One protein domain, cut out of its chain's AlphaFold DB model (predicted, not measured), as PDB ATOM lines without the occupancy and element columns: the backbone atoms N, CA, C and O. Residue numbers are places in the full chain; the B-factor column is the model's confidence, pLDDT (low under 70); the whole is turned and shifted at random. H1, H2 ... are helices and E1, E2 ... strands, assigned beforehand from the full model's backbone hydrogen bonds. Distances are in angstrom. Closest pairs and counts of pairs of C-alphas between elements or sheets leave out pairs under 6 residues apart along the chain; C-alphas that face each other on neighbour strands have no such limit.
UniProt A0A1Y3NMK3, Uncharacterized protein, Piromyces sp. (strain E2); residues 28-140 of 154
ATOM      1  N   LYS A  28     -25.035  42.775 -38.787       94.81
ATOM      2  CA  LYS A  28     -24.239  43.813 -39.458       94.81
ATOM      3  C   LYS A  28     -22.982  43.224 -40.102       94.81
ATOM      4  O   LYS A  28     -22.689  43.523 -41.257       94.81
ATOM      5  N   LYS A  29     -22.237  42.411 -39.351       93.88
ATOM      6  CA  LYS A  29     -20.995  41.793 -39.818       93.88
ATOM      7  C   LYS A  29     -21.274  40.759 -40.904       93.88
ATOM      8  O   LYS A  29     -20.602  40.802 -41.927       93.88
ATOM      9  N   PHE A  30     -22.282  39.908 -40.708       94.38
ATOM     10  CA  PHE A  30     -22.702  38.908 -41.686       94.38
ATOM     11  C   PHE A  30     -23.002  39.578 -43.029       94.38
ATOM     12  O   PHE A  30     -22.307  39.287 -43.998       94.38
ATOM     13  N   ASN A  31     -23.881  40.591 -43.030       93.06
ATOM     14  CA  ASN A  31     -24.236  41.379 -44.214       93.06
ATOM     15  C   ASN A  31     -23.013  42.002 -44.907       93.06
ATOM     16  O   ASN A  31     -22.878  41.939 -46.120       93.06
ATOM     17  N   SER A  32     -22.060  42.547 -44.145       91.44
ATOM     18  CA  SER A  32     -20.838  43.123 -44.733       91.44
ATOM     19  C   SER A  32     -19.871  42.097 -45.345       91.44
ATOM     20  O   SER A  32     -18.938  42.485 -46.041       91.44
ATOM     21  N   THR A  33     -20.056  40.803 -45.064       89.50
ATOM     22  CA  THR A  33     -19.175  39.704 -45.510       89.50
ATOM     23  C   THR A  33     -19.826  38.767 -46.532       89.50
ATOM     24  O   THR A  33     -19.221  37.764 -46.928       89.50
ATOM     25  N   THR A  34     -21.052  39.081 -46.953       86.81
ATOM     26  CA  THR A  34     -21.843  38.317 -47.921       86.81
ATOM     27  C   THR A  34     -22.392  39.275 -48.978       86.81
ATOM     28  O   THR A  34     -23.342  40.001 -48.708       86.81
ATOM     29  N   THR A  35     -21.775  39.318 -50.161       82.94
ATOM     30  CA  THR A  35     -22.126  40.278 -51.228       82.94
ATOM     31  C   THR A  35     -23.067  39.716 -52.287       82.94
ATOM     32  O   THR A  35     -23.720  40.489 -52.980       82.94
ATOM     33  N   ASP A  36     -23.156  38.390 -52.392       87.94
ATOM     34  CA  ASP A  36     -23.823  37.709 -53.513       87.94
ATOM     35  C   ASP A  36     -25.171  37.087 -53.104       87.94
ATOM     36  O   ASP A  36     -25.705  36.208 -53.781       87.94
ATOM     37  N   ILE A  37     -25.709  37.536 -51.968       94.12
ATOM     38  CA  ILE A  37     -27.014  37.145 -51.442       94.12
ATOM     39  C   ILE A  37     -27.795  38.382 -51.010       94.12
ATOM     40  O   ILE A  37     -27.226  39.384 -50.577       94.12
ATOM     41  N   GLU A  38     -29.110  38.275 -51.061       96.69
ATOM     42  CA  GLU A  38     -30.033  39.194 -50.420       96.69
ATOM     43  C   GLU A  38     -30.378  38.674 -49.020       96.69
ATOM     44  O   GLU A  38     -30.633  37.485 -48.825       96.69
ATOM     45  N   ILE A  39     -30.372  39.561 -48.022       97.25
ATOM     46  CA  ILE A  39     -30.784  39.237 -46.652       97.25
ATOM     47  C   ILE A  39     -32.180  39.806 -46.423       97.25
ATOM     48  O   ILE A  39     -32.339  40.991 -46.132       97.25
ATOM     49  N   ASN A  40     -33.183  38.937 -46.490       97.88
ATOM     50  CA  ASN A  40     -34.582  39.283 -46.248       97.88
ATOM     51  C   ASN A  40     -34.872  39.532 -44.765       97.88
ATOM     52  O   ASN A  40     -35.674  40.393 -44.400       97.88
ATOM     53  N   LYS A  41     -34.230  38.757 -43.885       98.38
ATOM     54  CA  LYS A  41     -34.414  38.841 -42.433       98.38
ATOM     55  C   LYS A  41     -33.128  38.446 -41.730       98.38
ATOM     56  O   LYS A  41     -32.548  37.405 -42.019       98.38
ATOM     57  N   CYS A  42     -32.728  39.233 -40.741       98.38
ATOM     58  CA  CYS A  42     -31.691  38.843 -39.798       98.38
ATOM     59  C   CYS A  42     -32.053  39.370 -38.408       98.38
ATOM     60  O   CYS A  42     -32.187  40.578 -38.215       98.38
ATOM     61  N   ILE A  43     -32.262  38.462 -37.454       98.50
ATOM     62  CA  ILE A  43     -32.625  38.795 -36.072       98.50
ATOM     63  C   ILE A  43     -31.533  38.311 -35.132       98.50
ATOM     64  O   ILE A  43     -31.083  37.167 -35.212       98.50
ATOM     65  N   GLU A  44     -31.165  39.177 -34.192       98.19
ATOM     66  CA  GLU A  44     -30.218  38.886 -33.126       98.19
ATOM     67  C   GLU A  44     -30.930  38.745 -31.776       98.19
ATOM     68  O   GLU A  44     -31.934  39.405 -31.504       98.19
ATOM     69  N   ASN A  45     -30.374  37.933 -30.878       96.50
ATOM     70  CA  ASN A  45     -30.755  37.975 -29.470       96.50
ATOM     71  C   ASN A  45     -30.115  39.175 -28.740       96.50
ATOM     72  O   ASN A  45     -29.264  39.885 -29.272       96.50
ATOM     73  N   LYS A  46     -30.446  39.357 -27.453       95.44
ATOM     74  CA  LYS A  46     -29.911  40.443 -26.598       95.44
ATOM     75  C   LYS A  46     -28.375  40.485 -26.486       95.44
ATOM     76  O   LYS A  46     -27.831  41.468 -25.998       95.44
ATOM     77  N   LYS A  47     -27.673  39.414 -26.878       93.94
ATOM     78  CA  LYS A  47     -26.204  39.306 -26.863       93.94
ATOM     79  C   LYS A  47     -25.577  39.528 -28.248       93.94
ATOM     80  O   LYS A  47     -24.375  39.294 -28.393       93.94
ATOM     81  N   GLY A  48     -26.367  39.933 -29.243       95.19
ATOM     82  CA  GLY A  48     -25.919  40.183 -30.612       95.19
ATOM     83  C   GLY A  48     -25.574  38.915 -31.397       95.19
ATOM     84  O   GLY A  48     -24.695  38.947 -32.253       95.19
ATOM     85  N   ARG A  49     -26.175  37.766 -31.053       95.75
ATOM     86  CA  ARG A  49     -26.014  36.507 -31.803       95.75
ATOM     87  C   ARG A  49     -27.201  36.316 -32.730       95.75
ATOM     88  O   ARG A  49     -28.328  36.467 -32.265       95.75
ATOM     89  N   ILE A  50     -26.947  35.961 -33.986       98.25
ATOM     90  CA  ILE A  50     -28.001  35.687 -34.968       98.25
ATOM     91  C   ILE A  50     -28.796  34.453 -34.524       98.25
ATOM     92  O   ILE A  50     -28.205  33.405 -34.270       98.25
ATOM     93  N   ILE A  51     -30.116  34.603 -34.416       98.56
ATOM     94  CA  ILE A  51     -31.066  33.535 -34.058       98.56
ATOM     95  C   ILE A  51     -32.043  33.207 -35.192       98.56
ATOM     96  O   ILE A  51     -32.561  32.098 -35.242       98.56
ATOM     97  N   SER A  52     -32.276  34.135 -36.124       98.75
ATOM     98  CA  SER A  52     -33.154  33.926 -37.283       98.75
ATOM     99  C   SER A  52     -32.525  34.572 -38.511       98.75
ATOM    100  O   SER A  52     -32.134  35.742 -38.446       98.75
ATOM    101  N   LEU A  53     -32.420  33.815 -39.602       98.75
ATOM    102  CA  LEU A  53     -31.830  34.249 -40.867       98.75
ATOM    103  C   LEU A  53     -32.718  33.802 -42.040       98.75
ATOM    104  O   LEU A  53     -33.074  32.628 -42.129       98.75
ATOM    105  N   ASP A  54     -33.066  34.737 -42.923       98.62
ATOM    106  CA  ASP A  54     -33.796  34.515 -44.179       98.62
ATOM    107  C   ASP A  54     -32.996  35.164 -45.309       98.62
ATOM    108  O   ASP A  54     -32.736  36.373 -45.249       98.62
ATOM    109  N   ILE A  55     -32.567  34.368 -46.287       98.19
ATOM    110  CA  ILE A  55     -31.693  34.819 -47.376       98.19
ATOM    111  C   ILE A  55     -32.162  34.315 -48.734       98.19
ATOM    112  O   ILE A  55     -32.614  33.180 -48.858       98.19
ATOM    113  N   ASP A  56     -31.936  35.116 -49.764       97.06
ATOM    114  CA  ASP A  56     -32.165  34.727 -51.149       97.06
ATOM    115  C   ASP A  56     -30.843  34.810 -51.912       97.06
ATOM    116  O   ASP A  56     -30.148  35.822 -51.878       97.06
ATOM    117  N   GLY A  57     -30.456  33.735 -52.594       94.56
ATOM    118  CA  GLY A  57     -29.207  33.713 -53.349       94.56
ATOM    119  C   GLY A  57     -28.649  32.316 -53.579       94.56
ATOM    120  O   GLY A  57     -29.222  31.302 -53.173       94.56
ATOM    121  N   LEU A  58     -27.520  32.246 -54.283       93.19
ATOM    122  CA  LEU A  58     -26.845  30.971 -54.521       93.19
ATOM    123  C   LEU A  58     -26.297  30.427 -53.197       93.19
ATOM    124  O   LEU A  58     -25.522  31.090 -52.513       93.19
ATOM    125  N   ILE A  59     -26.698  29.204 -52.842       94.19
ATOM    126  CA  ILE A  59     -26.302  28.556 -51.594       94.19
ATOM    127  C   ILE A  59     -25.073  27.710 -51.896       94.19
ATOM    128  O   ILE A  59     -25.177  26.545 -52.262       94.19
ATOM    129  N   THR A  60     -23.909  28.350 -51.830       93.69
ATOM    130  CA  THR A  60     -22.611  27.719 -52.082       93.69
ATOM    131  C   THR A  60     -22.049  27.076 -50.816       93.69
ATOM    132  O   THR A  60     -22.455  27.419 -49.701       93.69
ATOM    133  N   ASP A  61     -21.054  26.202 -50.972       91.94
ATOM    134  CA  ASP A  61     -20.340  25.603 -49.839       91.94
ATOM    135  C   ASP A  61     -19.705  26.672 -48.936       91.94
ATOM    136  O   ASP A  61     -19.833  26.595 -47.718       91.94
ATOM    137  N   GLU A  62     -19.114  27.728 -49.510       93.00
ATOM    138  CA  GLU A  62     -18.557  28.854 -48.740       93.00
ATOM    139  C   GLU A  62     -19.637  29.551 -47.894       93.00
ATOM    140  O   GLU A  62     -19.406  29.932 -46.742       93.00
ATOM    141  N   LEU A  63     -20.841  29.724 -48.448       95.12
ATOM    142  CA  LEU A  63     -21.946  30.320 -47.708       95.12
ATOM    143  C   LEU A  63     -22.425  29.391 -46.587       95.12
ATOM    144  O   LEU A  63     -22.655  29.864 -45.473       95.12
ATOM    145  N   ILE A  64     -22.526  28.084 -46.845       95.50
ATOM    146  CA  ILE A  64     -22.846  27.090 -45.816       95.50
ATOM    147  C   ILE A  64     -21.786  27.108 -44.708       95.50
ATOM    148  O   ILE A  64     -22.155  27.164 -43.536       95.50
ATOM    149  N   GLU A  65     -20.494  27.143 -45.044       93.88
ATOM    150  CA  GLU A  65     -19.394  27.248 -44.080       93.88
ATOM    151  C   GLU A  65     -19.521  28.491 -43.194       93.88
ATOM    152  O   GLU A  65     -19.297  28.415 -41.987       93.88
ATOM    153  N   LYS A  66     -19.948  29.630 -43.752       93.94
ATOM    154  CA  LYS A  66     -20.258  30.830 -42.961       93.94
ATOM    155  C   LYS A  66     -21.477  30.613 -42.063       93.94
ATOM    156  O   LYS A  66     -21.421  30.952 -40.880       93.94
ATOM    157  N   ILE A  67     -22.562  30.041 -42.583       96.38
ATOM    158  CA  ILE A  67     -23.816  29.822 -41.841       96.38
ATOM    159  C   ILE A  67     -23.612  28.870 -40.660       96.38
ATOM    160  O   ILE A  67     -24.106  29.153 -39.573       96.38
ATOM    161  N   ILE A  68     -22.846  27.787 -40.813       96.06
ATOM    162  CA  ILE A  68     -22.624  26.822 -39.720       96.06
ATOM    163  C   ILE A  68     -21.820  27.405 -38.547       96.06
ATOM    164  O   ILE A  68     -21.784  26.802 -37.478       96.06
ATOM    165  N   THR A  69     -21.205  28.585 -38.705       94.81
ATOM    166  CA  THR A  69     -20.584  29.320 -37.587       94.81
ATOM    167  C   THR A  69     -21.598  30.060 -36.709       94.81
ATOM    168  O   THR A  69     -21.237  30.549 -35.635       94.81
ATOM    169  N   LEU A  70     -22.863  30.152 -37.135       96.44
ATOM    170  CA  LEU A  70     -23.953  30.799 -36.404       96.44
ATOM    171  C   LEU A  70     -24.501  29.857 -35.318       96.44
ATOM    172  O   LEU A  70     -25.609  29.336 -35.403       96.44
ATOM    173  N   ASP A  71     -23.711  29.663 -34.265       93.69
ATOM    174  CA  ASP A  71     -23.928  28.727 -33.151       93.69
ATOM    175  C   ASP A  71     -25.266  28.881 -32.391       93.69
ATOM    176  O   ASP A  71     -25.694  27.956 -31.701       93.69
ATOM    177  N   TYR A  72     -25.957  30.017 -32.527       96.94
ATOM    178  CA  TYR A  72     -27.267  30.289 -31.910       96.94
ATOM    179  C   TYR A  72     -28.425  30.318 -32.916       96.94
ATOM    180  O   TYR A  72     -29.527  30.692 -32.530       96.94
ATOM    181  N   LEU A  73     -28.199  29.959 -34.181       98.50
ATOM    182  CA  LEU A  73     -29.247  30.005 -35.195       98.50
ATOM    183  C   LEU A  73     -30.355  28.996 -34.862       98.50
ATOM    184  O   LEU A  73     -30.107  27.794 -34.766       98.50
ATOM    185  N   GLU A  74     -31.573  29.500 -34.682       98.56
ATOM    186  CA  GLU A  74     -32.773  28.726 -34.346       98.56
ATOM    187  C   GLU A  74     -33.692  28.562 -35.561       98.56
ATOM    188  O   GLU A  74     -34.309  27.508 -35.736       98.56
ATOM    189  N   GLU A  75     -33.748  29.581 -36.418       98.81
ATOM    190  CA  GLU A  75     -34.548  29.609 -37.639       98.81
ATOM    191  C   GLU A  75     -33.664  29.929 -38.843       98.81
ATOM    192  O   GLU A  75     -33.004  30.971 -38.879       98.81
ATOM    193  N   PHE A  76     -33.696  29.066 -39.853       98.69
ATOM    194  CA  PHE A  76     -33.026  29.318 -41.119       98.69
ATOM    195  C   PHE A  76     -33.993  29.121 -42.282       98.69
ATOM    196  O   PHE A  76     -34.598  28.059 -42.433       98.69
ATOM    197  N   LYS A  77     -34.140  30.155 -43.104       98.62
ATOM    198  CA  LYS A  77     -34.887  30.112 -44.354       98.62
ATOM    199  C   LYS A  77     -33.974  30.540 -45.490       98.62
ATOM    200  O   LYS A  77     -33.192  31.477 -45.338       98.62
ATOM    201  N   PHE A  78     -34.086  29.863 -46.622       97.88
ATOM    202  CA  PHE A  78     -33.407  30.314 -47.821       97.88
ATOM    203  C   PHE A  78     -34.210  30.062 -49.093       97.88
ATOM    204  O   PHE A  78     -34.942  29.073 -49.196       97.88
ATOM    205  N   TYR A  79     -34.011  30.934 -50.079       96.00
ATOM    206  CA  TYR A  79     -34.362  30.696 -51.472       96.00
ATOM    207  C   TYR A  79     -33.105  30.526 -52.324       96.00
ATOM    208  O   TYR A  79     -32.257  31.414 -52.394       96.00
ATOM    209  N   HIS A  80     -33.006  29.388 -53.006       93.88
ATOM    210  CA  HIS A  80     -31.934  29.077 -53.937       93.88
ATOM    211  C   HIS A  80     -32.416  29.261 -55.391       93.88
ATOM    212  O   HIS A  80     -33.212  28.445 -55.867       93.88
ATOM    213  N   PRO A  81     -31.958  30.299 -56.125       91.56
ATOM    214  CA  PRO A  81     -32.494  30.691 -57.430       91.56
ATOM    215  C   PRO A  81     -31.909  29.900 -58.617       91.56
ATOM    216  O   PRO A  81     -32.051  30.322 -59.761       91.56
ATOM    217  N   SER A  82     -31.233  28.776 -58.368       87.94
ATOM    218  CA  SER A  82     -30.629  27.927 -59.401       87.94
ATOM    219  C   SER A  82     -31.017  26.467 -59.199       87.94
ATOM    220  O   SER A  82     -31.477  26.076 -58.133       87.94
ATOM    221  N   TYR A  83     -30.850  25.658 -60.240       86.88
ATOM    222  CA  TYR A  83     -30.844  24.206 -60.101       86.88
ATOM    223  C   TYR A  83     -29.466  23.748 -59.608       86.88
ATOM    224  O   TYR A  83     -28.448  24.287 -60.052       86.88
ATOM    225  N   GLN A  84     -29.445  22.759 -58.715       86.31
ATOM    226  CA  GLN A  84     -28.229  22.120 -58.218       86.31
ATOM    227  C   GLN A  84     -28.485  20.630 -57.970       86.31
ATOM    228  O   GLN A  84     -29.390  20.272 -57.214       86.31
ATOM    229  N   GLU A  85     -27.679  19.778 -58.602       84.69
ATOM    230  CA  GLU A  85     -27.612  18.341 -58.305       84.69
ATOM    231  C   GLU A  85     -26.797  18.102 -57.034       84.69
ATOM    232  O   GLU A  85     -25.861  18.851 -56.751       84.69
ATOM    233  N   ASP A  86     -27.149  17.058 -56.279       86.06
ATOM    234  CA  ASP A  86     -26.508  16.696 -55.003       86.06
ATOM    235  C   ASP A  86     -26.358  17.894 -54.046       86.06
ATOM    236  O   ASP A  86     -25.300  18.130 -53.464       86.06
ATOM    237  N   PHE A  87     -27.421  18.689 -53.895       90.00
ATOM    238  CA  PHE A  87     -27.422  19.869 -53.043       90.00
ATOM    239  C   PHE A  87     -27.239  19.464 -51.572       90.00
ATOM    240  O   PHE A  87     -28.163  18.989 -50.902       90.00
ATOM    241  N   ASP A  88     -26.005  19.608 -51.089       91.44
ATOM    242  CA  ASP A  88     -25.552  19.052 -49.820       91.44
ATOM    243  C   ASP A  88     -25.830  19.995 -48.645       91.44
ATOM    244  O   ASP A  88     -25.081  20.927 -48.360       91.44
ATOM    245  N   LEU A  89     -26.903  19.712 -47.907       93.25
ATOM    246  CA  LEU A  89     -27.220  20.416 -46.662       93.25
ATOM    247  C   LEU A  89     -26.742  19.664 -45.407       93.25
ATOM    248  O   LEU A  89     -27.049  20.084 -44.291       93.25
ATOM    249  N   THR A  90     -25.961  18.582 -45.549       93.00
ATOM    250  CA  THR A  90     -25.457  17.812 -44.395       93.00
ATOM    251  C   THR A  90     -24.641  18.636 -43.389       93.00
ATOM    252  O   THR A  90     -24.709  18.310 -42.197       93.00
ATOM    253  N   PRO A  91     -23.903  19.710 -43.761       96.19
ATOM    254  CA  PRO A  91     -23.185  20.517 -42.776       96.19
ATOM    255  C   PRO A  91     -24.107  21.230 -41.779       96.19
ATOM    256  O   PRO A  91     -23.671  21.531 -40.666       96.19
ATOM    257  N   LEU A  92     -25.390  21.442 -42.118       96.00
ATOM    258  CA  LEU A  92     -26.358  22.091 -41.226       96.00
ATOM    259  C   LEU A  92     -26.565  21.325 -39.913       96.00
ATOM    260  O   LEU A  92     -26.987  21.926 -38.930       96.00
ATOM    261  N   LYS A  93     -26.192  20.037 -39.841       94.00
ATOM    262  CA  LYS A  93     -26.164  19.259 -38.588       94.00
ATOM    263  C   LYS A  93     -25.343  19.911 -37.465       94.00
ATOM    264  O   LYS A  93     -25.561  19.594 -36.299       94.00
ATOM    265  N   ASN A  94     -24.406  20.801 -37.806       95.56
ATOM    266  CA  ASN A  94     -23.580  21.536 -36.845       95.56
ATOM    267  C   ASN A  94     -24.337  22.694 -36.166       95.56
ATOM    268  O   ASN A  94     -23.865  23.234 -35.167       95.56
ATOM    269  N   LEU A  95     -25.516  23.072 -36.670       96.19
ATOM    270  CA  LEU A  95     -26.387  24.074 -36.061       96.19
ATOM    271  C   LEU A  95     -27.212  23.441 -34.934       96.19
ATOM    272  O   LEU A  95     -28.394  23.131 -35.083       96.19
ATOM    273  N   GLU A  96     -26.589  23.251 -33.772       94.50
ATOM    274  CA  GLU A  96     -27.182  22.522 -32.638       94.50
ATOM    275  C   GLU A  96     -28.456  23.154 -32.054       94.50
ATOM    276  O   GLU A  96     -29.142  22.519 -31.246       94.50
ATOM    277  N   ASN A  97     -28.762  24.405 -32.405       96.62
ATOM    278  CA  ASN A  97     -29.947  25.136 -31.958       96.62
ATOM    279  C   ASN A  97     -31.033  25.260 -33.033       96.62
ATOM    280  O   ASN A  97     -32.106  25.769 -32.723       96.62
ATOM    281  N   LEU A  98     -30.808  24.742 -34.246       97.94
ATOM    282  CA  LEU A  98     -31.765  24.862 -35.340       97.94
ATOM    283  C   LEU A  98     -33.050  24.084 -35.027       97.94
ATOM    284  O   LEU A  98     -33.041  22.862 -34.858       97.94
ATOM    285  N   THR A  99     -34.165  24.806 -34.966       97.88
ATOM    286  CA  THR A  99     -35.504  24.258 -34.709       97.88
ATOM    287  C   THR A  99     -36.429  24.377 -35.916       97.88
ATOM    288  O   THR A  99     -37.353  23.572 -36.042       97.88
ATOM    289  N   SER A 100     -36.165  25.317 -36.827       98.31
ATOM    290  CA  SER A 100     -36.943  25.521 -38.047       98.31
ATOM    291  C   SER A 100     -36.038  25.703 -39.259       98.31
ATOM    292  O   SER A 100     -35.185  26.590 -39.266       98.31
ATOM    293  N   LEU A 101     -36.279  24.907 -40.299       97.75
ATOM    294  CA  LEU A 101     -35.616  25.007 -41.596       97.75
ATOM    295  C   LEU A 101     -36.662  25.139 -42.706       97.75
ATOM    296  O   LEU A 101     -37.540  24.286 -42.829       97.75
ATOM    297  N   GLU A 102     -36.555  26.182 -43.527       97.44
ATOM    298  CA  GLU A 102     -37.311  26.306 -44.776       97.44
ATOM    299  C   GLU A 102     -36.354  26.421 -45.966       97.44
ATOM    300  O   GLU A 102     -35.652  27.416 -46.121       97.44
ATOM    301  N   ALA A 103     -36.349  25.393 -46.811       95.31
ATOM    302  CA  ALA A 103     -35.597  25.346 -48.055       95.31
ATOM    303  C   ALA A 103     -36.547  25.582 -49.231       95.31
ATOM    304  O   ALA A 103     -37.459  24.783 -49.478       95.31
ATOM    305  N   VAL A 104     -36.335  26.670 -49.967       94.56
ATOM    306  CA  VAL A 104     -37.058  26.966 -51.205       94.56
ATOM    307  C   VAL A 104     -36.079  26.872 -52.369       94.56
ATOM    308  O   VAL A 104     -35.127  27.639 -52.436       94.56
ATOM    309  N   CYS A 105     -36.302  25.951 -53.300       91.31
ATOM    310  CA  CYS A 105     -35.472  25.810 -54.494       91.31
ATOM    311  C   CYS A 105     -36.214  26.301 -55.733       91.31
ATOM    312  O   CYS A 105     -37.430  26.126 -55.877       91.31
ATOM    313  N   TYR A 106     -35.461  26.894 -56.651       86.94
ATOM    314  CA  TYR A 106     -35.949  27.236 -57.971       86.94
ATOM    315  C   TYR A 106     -36.355  25.976 -58.746       86.94
ATOM    316  O   TYR A 106     -35.622  24.991 -58.811       86.94
ATOM    317  N   ARG A 107     -37.537  26.027 -59.367       81.00
ATOM    318  CA  ARG A 107     -38.028  24.996 -60.286       81.00
ATOM    319  C   ARG A 107     -37.858  25.483 -61.711       81.00
ATOM    320  O   ARG A 107     -38.622  26.335 -62.170       81.00
ATOM    321  N   HIS A 108     -36.877  24.939 -62.424       70.62
ATOM    322  CA  HIS A 108     -36.647  25.342 -63.804       70.62
ATOM    323  C   HIS A 108     -37.814  24.878 -64.706       70.62
ATOM    324  O   HIS A 108     -38.122  23.687 -64.741       70.62
ATOM    325  N   PRO A 109     -38.445  25.759 -65.508       70.62
ATOM    326  CA  PRO A 109     -39.630  25.417 -66.306       70.62
ATOM    327  C   PRO A 109     -39.426  24.288 -67.324       70.62
ATOM    328  O   PRO A 109     -40.392  23.633 -67.718       70.62
ATOM    329  N   LYS A 110     -38.181  24.071 -67.779       67.44
ATOM    330  CA  LYS A 110     -37.822  22.965 -68.689       67.44
ATOM    331  C   LYS A 110     -37.466  21.665 -67.956       67.44
ATOM    332  O   LYS A 110     -37.494  20.614 -68.580       67.44
ATOM    333  N   HIS A 111     -37.199  21.732 -66.652       62.19
ATOM    334  CA  HIS A 111     -36.989  20.581 -65.770       62.19
ATOM    335  C   HIS A 111     -38.203  20.473 -64.844       62.19
ATOM    336  O   HIS A 111     -38.113  20.635 -63.634       62.19
ATOM    337  N   LYS A 112     -39.386  20.267 -65.446       53.00
ATOM    338  CA  LYS A 112     -40.681  20.267 -64.735       53.00
ATOM    339  C   LYS A 112     -40.751  19.262 -63.575       53.00
ATOM    340  O   LYS A 112     -41.648  19.389 -62.746       53.00
ATOM    341  N   SER A 113     -39.853  18.279 -63.542       54.72
ATOM    342  CA  SER A 113     -39.783  17.233 -62.523       54.72
ATOM    343  C   SER A 113     -38.758  17.487 -61.416       54.72
ATOM    344  O   SER A 113     -39.049  17.088 -60.296       54.72
ATOM    345  N   SER A 114     -37.639  18.173 -61.671       59.00
ATOM    346  CA  SER A 114     -36.549  18.286 -60.694       59.00
ATOM    347  C   SER A 114     -36.285  19.740 -60.296       59.00
ATOM    348  O   SER A 114     -35.902  20.602 -61.089       59.00
ATOM    349  N   GLY A 115     -36.554  20.028 -59.023       70.62
ATOM    350  CA  GLY A 115     -35.888  21.129 -58.333       70.62
ATOM    351  C   GLY A 115     -34.435  20.782 -58.062       70.62
ATOM    352  O   GLY A 115     -33.986  19.711 -58.452       70.62
ATOM    353  N   SER A 116     -33.712  21.630 -57.328       81.94
ATOM    354  CA  SER A 116     -32.439  21.180 -56.757       81.94
ATOM    355  C   SER A 116     -32.651  19.889 -55.971       81.94
ATOM    356  O   SER A 116     -33.590  19.787 -55.173       81.94
ATOM    357  N   GLU A 117     -31.794  18.915 -56.237       86.75
ATOM    358  CA  GLU A 117     -31.872  17.578 -55.678       86.75
ATOM    359  C   GLU A 117     -31.104  17.562 -54.362       86.75
ATOM    360  O   GLU A 117     -29.878  17.492 -54.341       86.75
ATOM    361  N   ILE A 118     -31.819  17.671 -53.246       89.19
ATOM    362  CA  ILE A 118     -31.227  17.621 -51.914       89.19
ATOM    363  C   ILE A 118     -30.632  16.235 -51.697       89.19
ATOM    364  O   ILE A 118     -31.315  15.209 -51.820       89.19
ATOM    365  N   LYS A 119     -29.354  16.231 -51.324       88.94
ATOM    366  CA  LYS A 119     -28.579  15.028 -51.053       88.94
ATOM    367  C   LYS A 119     -29.244  14.154 -49.993       88.94
ATOM    368  O   LYS A 119     -29.773  14.610 -48.974       88.94
ATOM    369  N   LYS A 120     -29.170  12.839 -50.199       86.44
ATOM    370  CA  LYS A 120     -29.665  11.862 -49.225       86.44
ATOM    371  C   LYS A 120     -28.993  12.095 -47.864       86.44
ATOM    372  O   LYS A 120     -27.780  12.276 -47.804       86.44
ATOM    373  N   LYS A 121     -29.761  12.011 -46.771       86.56
ATOM    374  CA  LYS A 121     -29.290  12.233 -45.384       86.56
ATOM    375  C   LYS A 121     -28.855  13.667 -45.065       86.56
ATOM    376  O   LYS A 121     -28.259  13.897 -44.017       86.56
ATOM    377  N   SER A 122     -29.179  14.652 -45.907       89.56
ATOM    378  CA  SER A 122     -28.917  16.067 -45.609       89.56
ATOM    379  C   SER A 122     -29.505  16.556 -44.285       89.56
ATOM    380  O   SER A 122     -28.978  17.500 -43.706       89.56
ATOM    381  N   PHE A 123     -30.557  15.909 -43.784       90.38
ATOM    382  CA  PHE A 123     -31.197  16.281 -42.524       90.38
ATOM    383  C   PHE A 123     -30.786  15.391 -41.336       90.38
ATOM    384  O   PHE A 123     -31.213  15.643 -40.205       90.38
ATOM    385  N   ASP A 124     -29.922  14.390 -41.549       88.31
ATOM    386  CA  ASP A 124     -29.418  13.527 -40.480       88.31
ATOM    387  C   ASP A 124     -28.644  14.364 -39.446       88.31
ATOM    388  O   ASP A 124     -27.742  15.139 -39.767       88.31
ATOM    389  N   GLY A 125     -28.956  14.169 -38.165       88.00
ATOM    390  CA  GLY A 125     -28.260  14.851 -37.071       88.00
ATOM    391  C   GLY A 125     -28.815  16.231 -36.710       88.00
ATOM    392  O   GLY A 125     -28.350  16.802 -35.724       88.00
ATOM    393  N   LEU A 126     -29.856  16.722 -37.394       92.00
ATOM    394  CA  LEU A 126     -30.626  17.909 -36.992       92.00
ATOM    395  C   LEU A 126     -31.538  17.607 -35.787       92.00
ATOM    396  O   LEU A 126     -32.765  17.673 -35.847       92.00
ATOM    397  N   LYS A 127     -30.921  17.254 -34.654       89.19
ATOM    398  CA  LYS A 127     -31.585  16.665 -33.480       89.19
ATOM    399  C   LYS A 127     -32.679  17.540 -32.877       89.19
ATOM    400  O   LYS A 127     -33.595  16.993 -32.279       89.19
ATOM    401  N   LYS A 128     -32.589  18.871 -32.974       94.31
ATOM    402  CA  LYS A 128     -33.585  19.800 -32.410       94.31
ATOM    403  C   LYS A 128     -34.621  20.284 -33.422       94.31
ATOM    404  O   LYS A 128     -35.510  21.033 -33.023       94.31
ATOM    405  N   LEU A 129     -34.535  19.865 -34.686       95.31
ATOM    406  CA  LEU A 129     -35.437  20.338 -35.727       95.31
ATOM    407  C   LEU A 129     -36.874  19.902 -35.427       95.31
ATOM    408  O   LEU A 129     -37.155  18.720 -35.236       95.31
ATOM    409  N   GLN A 130     -37.772  20.881 -35.375       96.00
ATOM    410  CA  GLN A 130     -39.201  20.702 -35.116       96.00
ATOM    411  C   GLN A 130     -40.045  21.034 -36.341       96.00
ATOM    412  O   GLN A 130     -41.160  20.535 -36.467       96.00
ATOM    413  N   LYS A 131     -39.519  21.866 -37.238       95.88
ATOM    414  CA  LYS A 131     -40.203  22.307 -38.445       95.88
ATOM    415  C   LYS A 131     -39.270  22.199 -39.636       95.88
ATOM    416  O   LYS A 131     -38.184  22.777 -39.625       95.88
ATOM    417  N   LEU A 132     -39.715  21.481 -40.658       94.19
ATOM    418  CA  LEU A 132     -39.006  21.351 -41.922       94.19
ATOM    419  C   LEU A 132     -39.974  21.675 -43.048       94.19
ATOM    420  O   LEU A 132     -40.971  20.991 -43.206       94.19
ATOM    421  N   LYS A 133     -39.675  22.703 -43.834       94.00
ATOM    422  CA  LYS A 133     -40.429  23.040 -45.041       94.00
ATOM    423  C   LYS A 133     -39.521  22.938 -46.239       94.00
ATOM    424  O   LYS A 133     -38.470  23.567 -46.275       94.00
ATOM    425  N   ILE A 134     -39.945  22.169 -47.232       91.44
ATOM    426  CA  ILE A 134     -39.212  22.015 -48.482       91.44
ATOM    427  C   ILE A 134     -40.164  22.363 -49.614       91.44
ATOM    428  O   ILE A 134     -41.231  21.767 -49.759       91.44
ATOM    429  N   ARG A 135     -39.798  23.368 -50.402       90.50
ATOM    430  CA  ARG A 135     -40.611  23.868 -51.508       90.50
ATOM    431  C   ARG A 135     -39.762  23.942 -52.747       90.50
ATOM    432  O   ARG A 135     -38.684  24.514 -52.735       90.50
ATOM    433  N   GLY A 136     -40.256  23.376 -53.836       88.12
ATOM    434  CA  GLY A 136     -39.560  23.480 -55.108       88.12
ATOM    435  C   GLY A 136     -38.284  22.650 -55.224       88.12
ATOM    436  O   GLY A 136     -37.801  22.549 -56.337       88.12
ATOM    437  N   CYS A 137     -37.783  22.034 -54.149       88.00
ATOM    438  CA  CYS A 137     -36.667  21.085 -54.171       88.00
ATOM    439  C   CYS A 137     -37.174  19.650 -54.378       88.00
ATOM    440  O   CYS A 137     -38.314  19.333 -54.025       88.00
ATOM    441  N   GLU A 138     -36.315  18.784 -54.899       86.06
ATOM    442  CA  GLU A 138     -36.505  17.335 -54.879       86.06
ATOM    443  C   GLU A 138     -35.629  16.751 -53.773       86.06
ATOM    444  O   GLU A 138     -34.501  17.189 -53.585       86.06
ATOM    445  N   VAL A 139     -36.141  15.810 -52.983       77.25
ATOM    446  CA  VAL A 139     -35.364  15.209 -51.893       77.25
ATOM    447  C   VAL A 139     -35.066  13.769 -52.263       77.25
ATOM    448  O   VAL A 139     -35.984  12.957 -52.380       77.25
ATOM    449  N   LEU A 140     -33.790  13.447 -52.468       66.56
ATOM    450  CA  LEU A 140     -33.413  12.145 -52.998       66.56
ATOM    451  C   LEU A 140     -33.446  11.051 -51.918       66.56
ATOM    452  O   LEU A 140     -32.673  11.052 -50.954       66.56
TER     453      LEU A 140
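What this domain is: This is residues 28 to 140 of the 154 residues of an uncharacterized protein of Piromyces sp. (strain E2) (UniProt A0A1Y3NMK3). A single wall of five side-by-side strands, E1 to E5, has the short helices H1, H2 and H3 and most of the linking loops over one face, while the other face is bare. The long link from E4 to E5 swings out to Lys 110 at one end of the longest axis, then returns on the helix side near E5; the turn of the hairpin E1 and E2 lies at the other end. The printed part has 113 residues with three named helices and five named strands, in the order H1 E1 E2 H2 E3 H3 E4 E5. The sheet order is E1 E2 E3 E4 E5, mixed, and the class is mixed, helices and strands, with under half of the residues in named elements. The whole is compact, with a radius of gyration of the C-alphas of 13.7 A and spans of 46 by 31 by 20 A.

How they stand to each other: The sheet holds E1, residues 37 to 44, E2, residues 50 to 57, E3, residues 75 to 80, E4, residues 100 to 105, and E5, residues 131 to 135. It is twisted, with C-alphas up to 4.4 A off its best plane. E1 and E2 form an antiparallel hairpin at 170 degrees, with N 38 and O 56 at 2.8 A, within hydrogen-bond range. E2 and E3 are parallel at 6 degrees, with N 57 and O 79 at 2.9 A. E3 and E4 are parallel at 3 degrees, with N 80 and O 104 at 2.8 A. E4 and E5 are parallel at 5 degrees, with N 103 and O 133 at 2.8 A. E1 and E5 are the edge strands, and E1 bends by 69 degrees at residue 40. H1, residues 28 to 32, only grazes the sheet with residues 28 to 31; its closest C-alpha pair with E1 is Asn 31 and Ile 39, 7.3 A. H2, residues 61 to 67, is only just on the sheet, with 5 pairs of C-alphas within 10 A, and only grazes it with residues 63 to 67. H3, residues 90 to 94, is not on the sheet. H2 and H3 only just touch, with 3 pairs of C-alphas within 8 A, the closest being Ile 64 and Pro 91, 7.2 A. E2, H2, E3 and E3, H3, E4 are strand-helix-strand units, two parallel neighbour strands with a helix between, each with a right-handed crossover. In H1 and H2 every O i to N i+4 pair is within hydrogen-bond range; in H3 it is 0 of 1, with 2 of 2 O i to N i+3 pairs in range.

Where its parts are: H1 begins at C-alpha 28, (-24.239, 43.813, -39.458). E1 spans 18.7 A, E2 18.5 A, E3 and E4 16.5 A each, and E5 13.2 A, ending at C-alpha 135, (-40.611, 23.868, -51.508). H1, H2 and H3 span 6.3 A, 9.7 A and 8.6 A.

The domain as a whole: The C-alphas farthest apart are those of Lys 47 and Lys 110, 46.4 A. The printed part has no cut. The link from E4 to E5, residues 106 to 130, is long; within it residues 117 to 118 pair in parallel with residues 138 to 139. The mean pLDDT of the printed part is 90.9; residues 110 to 114 and residue 140 are under 70.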